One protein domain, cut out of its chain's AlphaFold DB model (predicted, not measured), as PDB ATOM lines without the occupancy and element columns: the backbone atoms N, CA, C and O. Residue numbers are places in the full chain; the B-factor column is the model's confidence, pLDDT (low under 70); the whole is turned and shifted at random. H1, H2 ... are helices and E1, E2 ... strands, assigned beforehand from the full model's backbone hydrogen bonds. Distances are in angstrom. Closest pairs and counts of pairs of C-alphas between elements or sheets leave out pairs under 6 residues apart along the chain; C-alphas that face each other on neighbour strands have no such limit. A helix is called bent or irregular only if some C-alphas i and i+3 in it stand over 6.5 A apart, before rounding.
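This is residues 6 to 62 of the 64 residues of an uncharacterized protein of Candidatus Nitrosotenuis sp (UniProt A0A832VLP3). Look first for a long, bent hairpin of two strands, E1 and E2; the helix H1 joins its open end as an arm, and residues 6 to 16 of H1 stick out free. The 57 printed residues run H1, E1, E2, with an antiparallel sheet in the order E1 - E2, of mixed class. The whole is extended and flat, with a radius of gyration of the C-alphas of 18.1 A and spans of 53 by 28 by 15 A.

Find C-alpha 27 at (50.949, 39.822, 198.944); from there E1 runs 39.9 A to residue 42, bending by 69 degrees at residue 30. E2, residues 45 to 60, covers 39.6 A, bends by 71 degrees at residue 56 and ends at (54.084, 36.359, 201.212). H1, residues 6 to 22, begins at (50.084, 23.982, 183.377) and is 24.0 A long.

E1 and E2 form a hairpin, antiparallel at 165 degrees; N 29 and O 58 are 2.8 A apart, within hydrogen-bond range. H1 and E2 are apart. In H1 every O i to N i+4 pair is within hydrogen-bond range.

The C-alphas of Lys 23 and Ser 44, the two farthest apart, are 54.3 A apart. The printed part has no cut, and both links are tight. Residues 20 to 26, 38, 41 and 62 have pLDDT under 70.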
ATOM      1  N   GLU A   6      49.539  23.845 182.016       72.44
ATOM      2  CA  GLU A   6      50.084  23.982 183.377       72.44
ATOM      3  C   GLU A   6      51.476  24.627 183.433       72.44
ATOM      4  O   GLU A   6      51.752  25.399 184.351       72.44
ATOM      5  N   GLN A   7      52.363  24.335 182.480       75.25
ATOM      6  CA  GLN A   7      53.683  24.970 182.411       75.25
ATOM      7  C   GLN A   7      53.579  26.438 181.990       75.25
ATOM      8  O   GLN A   7      54.333  27.269 182.500       75.25
ATOM      9  N   GLU A   8      52.635  26.775 181.110       76.94
ATOM     10  CA  GLU A   8      52.352  28.166 180.740       76.94
ATOM     11  C   GLU A   8      51.795  28.954 181.929       76.94
ATOM     12  O   GLU A   8      52.302  30.033 182.250       76.94
ATOM     13  N   TRP A   9      50.834  28.377 182.654       81.25
ATOM     14  CA  TRP A   9      50.301  28.957 183.886       81.25
ATOM     15  C   TRP A   9      51.367  29.104 184.979       81.25
ATOM     16  O   TRP A   9      51.432  30.150 185.627       81.25
ATOM     17  N   ALA A  10      52.243  28.114 185.165       76.25
ATOM     18  CA  ALA A  10      53.338  28.192 186.134       76.25
ATOM     19  C   ALA A  10      54.341  29.307 185.791       76.25
ATOM     20  O   ALA A  10      54.770  30.047 186.679       76.25
ATOM     21  N   SER A  11      54.676  29.462 184.507       78.19
ATOM     22  CA  SER A  11      55.594  30.506 184.039       78.19
ATOM     23  C   SER A  11      55.007  31.909 184.242       78.19
ATOM     24  O   SER A  11      55.674  32.790 184.788       78.19
ATOM     25  N   LEU A  12      53.725  32.100 183.905       80.81
ATOM     26  CA  LEU A  12      53.012  33.366 184.120       80.81
ATOM     27  C   LEU A  12      52.935  33.740 185.606       80.81
ATOM     28  O   LEU A  12      53.168  34.894 185.970       80.81
ATOM     29  N   LEU A  13      52.641  32.771 186.476       78.69
ATOM     30  CA  LEU A  13      52.613  32.990 187.922       78.69
ATOM     31  C   LEU A  13      53.991  33.373 188.461       78.69
ATOM     32  O   LEU A  13      54.077  34.278 189.289       78.69
ATOM     33  N   SER A  14      55.055  32.734 187.970       79.38
ATOM     34  CA  SER A  14      56.428  33.066 188.356       79.38
ATOM     35  C   SER A  14      56.797  34.488 187.943       79.38
ATOM     36  O   SER A  14      57.344  35.230 188.750       79.38
ATOM     37  N   GLU A  15      56.451  34.911 186.725       80.94
ATOM     38  CA  GLU A  15      56.763  36.263 186.250       80.94
ATOM     39  C   GLU A  15      55.990  37.341 187.030       80.94
ATOM     40  O   GLU A  15      56.543  38.385 187.392       80.94
ATOM     41  N   VAL A  16      54.712  37.092 187.327       78.44
ATOM     42  CA  VAL A  16      53.901  37.990 188.160       78.44
ATOM     43  C   VAL A  16      54.458  38.045 189.583       78.44
ATOM     44  O   VAL A  16      54.586  39.135 190.146       78.44
ATOM     45  N   PHE A  17      54.833  36.897 190.149       72.75
ATOM     46  CA  PHE A  17      55.432  36.815 191.475       72.75
ATOM     47  C   PHE A  17      56.768  37.562 191.540       72.75
ATOM     48  O   PHE A  17      56.948  38.393 192.430       72.75
ATOM     49  N   ASP A  18      57.659  37.366 190.569       74.56
ATOM     50  CA  ASP A  18      58.942  38.070 190.478       74.56
ATOM     51  C   ASP A  18      58.739  39.584 190.362       74.56
ATOM     52  O   ASP A  18      59.350  40.363 191.096       74.56
ATOM     53  N   ARG A  19      57.817  40.047 189.511       71.56
ATOM     54  CA  ARG A  19      57.536  41.489 189.366       71.56
ATOM     55  C   ARG A  19      56.968  42.115 190.639       71.56
ATOM     56  O   ARG A  19      57.322  43.251 190.966       71.56
ATOM     57  N   LEU A  20      56.096  41.402 191.350       69.00
ATOM     58  CA  LEU A  20      55.541  41.867 192.623       69.00
ATOM     59  C   LEU A  20      56.624  41.901 193.708       69.00
ATOM     60  O   LEU A  20      56.788  42.906 194.405       69.00
ATOM     61  N   THR A  21      57.429  40.850 193.799       67.44
ATOM     62  CA  THR A  21      58.463  40.715 194.827       67.44
ATOM     63  C   THR A  21      59.674  41.626 194.613       67.44
ATOM     64  O   THR A  21      60.236  42.119 195.594       67.44
ATOM     65  N   THR A  22      60.027  41.962 193.366       67.44
ATOM     66  CA  THR A  22      61.088  42.943 193.044       67.44
ATOM     67  C   THR A  22      60.752  44.345 193.568       67.44
ATOM     68  O   THR A  22      61.645  45.141 193.850       67.44
ATOM     69  N   LYS A  23      59.463  44.666 193.751       63.41
ATOM     70  CA  LYS A  23      59.004  45.954 194.301       63.41
ATOM     71  C   LYS A  23      58.815  45.959 195.821       63.41
ATOM     72  O   LYS A  23      58.201  46.890 196.336       63.41
ATOM     73  N   HIS A  24      59.312  44.945 196.537       63.25
ATOM     74  CA  HIS A  24      59.018  44.734 197.962       63.25
ATOM     75  C   HIS A  24      57.509  44.642 198.254       63.25
ATOM     76  O   HIS A  24      57.063  44.984 199.351       63.25
ATOM     77  N   ALA A  25      56.698  44.217 197.277       63.22
ATOM     78  CA  ALA A  25      55.271  44.072 197.501       63.22
ATOM     79  C   ALA A  25      55.025  42.842 198.381       63.22
ATOM     80  O   ALA A  25      55.434  41.729 198.049       63.22
ATOM     81  N   ALA A  26      54.347  43.049 199.506       68.19
ATOM     82  CA  ALA A  26      53.809  41.962 200.304       68.19
ATOM     83  C   ALA A  26      52.429  41.593 199.753       68.19
ATOM     84  O   ALA A  26      51.516  42.422 199.742       68.19
ATOM     85  N   ILE A  27      52.262  40.349 199.313       73.31
ATOM     86  CA  ILE A  27      50.949  39.822 198.944       73.31
ATOM     87  C   ILE A  27      50.317  39.301 200.227       73.31
ATOM     88  O   ILE A  27      50.827  38.367 200.841       73.31
ATOM     89  N   THR A  28      49.230  39.932 200.653       77.88
ATOM     90  CA  THR A  28      48.465  39.506 201.824       77.88
ATOM     91  C   THR A  28      47.131  38.942 201.366       77.88
ATOM     92  O   THR A  28      46.347  39.646 200.738       77.88
ATOM     93  N   TYR A  29      46.883  37.678 201.688       79.50
ATOM     94  CA  TYR A  29      45.615  37.003 201.464       79.50
ATOM     95  C   TYR A  29      44.955  36.720 202.811       79.50
ATOM     96  O   TYR A  29      45.489  35.978 203.636       79.50
ATOM     97  N   GLU A  30      43.800  37.333 203.041       87.56
ATOM     98  CA  GLU A  30      42.965  37.058 204.205       87.56
ATOM     99  C   GLU A  30      41.971  35.966 203.839       87.56
ATOM    100  O   GLU A  30      41.188  36.108 202.899       87.56
ATOM    101  N   PHE A  31      42.016  34.863 204.577       89.56
ATOM    102  CA  PHE A  31      41.064  33.780 204.428       89.56
ATOM    103  C   PHE A  31      40.137  33.750 205.630       89.56
ATOM    104  O   PHE A  31      40.548  33.858 206.791       89.56
ATOM    105  N   LYS A  32      38.861  33.569 205.321       88.75
ATOM    106  CA  LYS A  32      37.807  33.399 206.299       88.75
ATOM    107  C   LYS A  32      37.079  32.102 205.993       88.75
ATOM    108  O   LYS A  32      36.839  31.791 204.830       88.75
ATOM    109  N   ASP A  33      36.761  31.364 207.043       89.12
ATOM    110  CA  ASP A  33      36.002  30.124 206.990       89.12
ATOM    111  C   ASP A  33      36.660  29.027 206.132       89.12
ATOM    112  O   ASP A  33      35.981  28.254 205.454       89.12
ATOM    113  N   LEU A  34      37.995  28.913 206.178       85.31
ATOM    114  CA  LEU A  34      38.703  27.803 205.538       85.31
ATOM    115  C   LEU A  34      38.378  26.504 206.289       85.31
ATOM    116  O   LEU A  34      38.898  26.254 207.378       85.31
ATOM    117  N   VAL A  35      37.506  25.679 205.711       83.94
ATOM    118  CA  VAL A  35      37.084  24.405 206.299       83.94
ATOM    119  C   VAL A  35      38.066  23.307 205.914       83.94
ATOM    120  O   VAL A  35      38.134  22.888 204.760       83.94
ATOM    121  N   VAL A  36      38.784  22.793 206.905       81.75
ATOM    122  CA  VAL A  36      39.596  21.586 206.777       81.75
ATOM    123  C   VAL A  36      38.772  20.414 207.300       81.75
ATOM    124  O   VAL A  36      38.443  20.338 208.486       81.75
ATOM    125  N   ALA A  37      38.408  19.506 206.398       79.94
ATOM    126  CA  ALA A  37      37.759  18.247 206.725       79.94
ATOM    127  C   ALA A  37      38.720  17.110 206.377       79.94
ATOM    128  O   ALA A  37      39.160  16.993 205.235       79.94
ATOM    129  N   GLY A  38      39.072  16.289 207.362       68.12
ATOM    130  CA  GLY A  38      39.805  15.060 207.092       68.12
ATOM    131  C   GLY A  38      38.830  13.928 206.770       68.12
ATOM    132  O   GLY A  38      37.819  13.736 207.450       68.12
ATOM    133  N   GLU A  39      39.158  13.122 205.775       70.38
ATOM    134  CA  GLU A  39      38.526  11.821 205.591       70.38
ATOM    135  C   GLU A  39      39.564  10.752 205.906       70.38
ATOM    136  O   GLU A  39      40.578  10.622 205.218       70.38
ATOM    137  N   LYS A  40      39.344   9.994 206.984       71.62
ATOM    138  CA  LYS A  40      40.215   8.868 207.327       71.62
ATOM    139  C   LYS A  40      39.539   7.579 206.883       71.62
ATOM    140  O   LYS A  40      38.446   7.263 207.344       71.62
ATOM    141  N   LYS A  41      40.191   6.799 206.018       69.62
ATOM    142  CA  LYS A  41      39.734   5.440 205.692       69.62
ATOM    143  C   LYS A  41      40.130   4.493 206.823       69.62
ATOM    144  O   LYS A  41      41.316   4.298 207.080       69.62
ATOM    145  N   GLY A  42      39.137   3.955 207.525       74.06
ATOM    146  CA  GLY A  42      39.311   2.917 208.534       74.06
ATOM    147  C   GLY A  42      39.095   1.507 207.969       74.06
ATOM    148  O   GLY A  42      38.579   1.365 206.861       74.06
ATOM    149  N   PRO A  43      39.432   0.456 208.739       73.50
ATOM    150  CA  PRO A  43      39.270  -0.944 208.322       73.50
ATOM    151  C   PRO A  43      37.819  -1.342 208.011       73.50
ATOM    152  O   PRO A  43      37.583  -2.270 207.247       73.50
ATOM    153  N   SER A  44      36.850  -0.643 208.606       80.88
ATOM    154  CA  SER A  44      35.411  -0.894 208.489       80.88
ATOM    155  C   SER A  44      34.658   0.167 207.675       80.88
ATOM    156  O   SER A  44      33.434   0.112 207.597       80.88
ATOM    157  N   GLY A  45      35.363   1.130 207.066       76.38
ATOM    158  CA  GLY A  45      34.757   2.203 206.274       76.38
ATOM    159  C   GLY A  45      35.300   3.604 206.589       76.38
ATOM    160  O   GLY A  45      36.280   3.746 207.327       76.38
ATOM    161  N   PRO A  46      34.699   4.656 206.006       77.75
ATOM    162  CA  PRO A  46      35.079   6.043 206.263       77.75
ATOM    163  C   PRO A  46      34.844   6.402 207.735       77.75
ATOM    164  O   PRO A  46      33.735   6.259 208.245       77.75
ATOM    165  N   ILE A  47      35.883   6.878 208.420       74.38
ATOM    166  CA  ILE A  47      35.791   7.403 209.782       74.38
ATOM    167  C   ILE A  47      35.604   8.919 209.667       74.38
ATOM    168  O   ILE A  47      36.496   9.587 209.126       74.38
ATOM    169  N   PRO A  48      34.492   9.481 210.177       70.50
ATOM    170  CA  PRO A  48      34.318  10.923 210.241       70.50
ATOM    171  C   PRO A  48      35.438  11.513 211.096       70.50
ATOM    172  O   PRO A  48      35.561  11.182 212.276       70.50
ATOM    173  N   THR A  49      36.260  12.380 210.513       71.06
ATOM    174  CA  THR A  49      37.136  13.234 211.318       71.06
ATOM    175  C   THR A  49      36.486  14.607 211.412       71.06
ATOM    176  O   THR A  49      35.803  15.045 210.484       71.06
ATOM    177  N   GLY A  50      36.581  15.235 212.583       74.50
ATOM    178  CA  GLY A  50      35.923  16.513 212.838       74.50
ATOM    179  C   GLY A  50      36.303  17.570 211.798       74.50
ATOM    180  O   GLY A  50      37.378  17.522 211.204       74.50
ATOM    181  N   LYS A  51      35.409  18.535 211.581       82.50
ATOM    182  CA  LYS A  51      35.698  19.702 210.742       82.50
ATOM    183  C   LYS A  51      36.366  20.768 211.597       82.50
ATOM    184  O   LYS A  51      35.865  21.083 212.677       82.50
ATOM    185  N   VAL A  52      37.464  21.329 211.106       82.56
ATOM    186  CA  VAL A  52      38.110  22.493 211.717       82.56
ATOM    187  C   VAL A  52      37.974  23.664 210.759       82.56
ATOM    188  O   VAL A  52      38.290  23.541 209.579       82.56
ATOM    189  N   THR A  53      37.501  24.795 211.267       86.94
ATOM    190  CA  THR A  53      37.402  26.041 210.504       86.94
ATOM    191  C   THR A  53      38.548  26.961 210.899       86.94
ATOM    192  O   THR A  53      38.742  27.237 212.082       86.94
ATOM    193  N   LEU A  54      39.304  27.434 209.910       85.31
ATOM    194  CA  LEU A  54      40.451  28.315 210.091       85.31
ATOM    195  C   LEU A  54      40.138  29.706 209.530       85.31
ATOM    196  O   LEU A  54      39.667  29.851 208.404       85.31
ATOM    197  N   ASN A  55      40.447  30.731 210.319       91.44
ATOM    198  CA  ASN A  55      40.442  32.131 209.907       91.44
ATOM    199  C   ASN A  55      41.861  32.661 210.060       91.44
ATOM    200  O   ASN A  55      42.503  32.396 211.080       91.44
ATOM    201  N   GLY A  56      42.359  33.400 209.080       88.12
ATOM    202  CA  GLY A  56      43.730  33.870 209.155       88.12
ATOM    203  C   GLY A  56      44.175  34.672 207.954       88.12
ATOM    204  O   GLY A  56      43.394  35.072 207.092       88.12
ATOM    205  N   LYS A  57      45.475  34.937 207.938       91.12
ATOM    206  CA  LYS A  57      46.115  35.788 206.952       91.12
ATOM    207  C   LYS A  57      47.424  35.153 206.518       91.12
ATOM    208  O   LYS A  57      48.273  34.865 207.359       91.12
ATOM    209  N   LEU A  58      47.578  34.945 205.218       82.88
ATOM    210  CA  LEU A  58      48.828  34.532 204.601       82.88
ATOM    211  C   LEU A  58      49.492  35.771 204.006       82.88
ATOM    212  O   LEU A  58      48.927  36.409 203.123       82.88
ATOM    213  N   THR A  59      50.686  36.114 204.480       80.81
ATOM    214  CA  THR A  59      51.493  37.183 203.888       80.81
ATOM    215  C   THR A  59      52.729  36.562 203.260       80.81
ATOM    216  O   THR A  59      53.523  35.933 203.954       80.81
ATOM    217  N   ILE A  60      52.884  36.741 201.950       79.06
ATOM    218  CA  ILE A  60      54.084  36.359 201.212       79.06
ATOM    219  C   ILE A  60      54.864  37.637 200.918       79.06
ATOM    220  O   ILE A  60      54.341  38.571 200.308       79.06
ATOM    221  N   SER A  61      56.108  37.681 201.380       75.75
ATOM    222  CA  SER A  61      57.026  38.801 201.186       75.75
ATOM    223  C   SER A  61      58.408  38.274 200.845       75.75
ATOM    224  O   SER A  61      58.836  37.267 201.409       75.75
ATOM    225  N   THR A  62      59.138  38.983 199.995       66.88
ATOM    226  CA  THR A  62      60.567  38.741 199.803       66.88
ATOM    227  C   THR A  62      61.385  39.479 200.852       66.88
ATOM    228  O   THR A  62      61.261  40.693 201.020       66.88
TER     229      THR A  62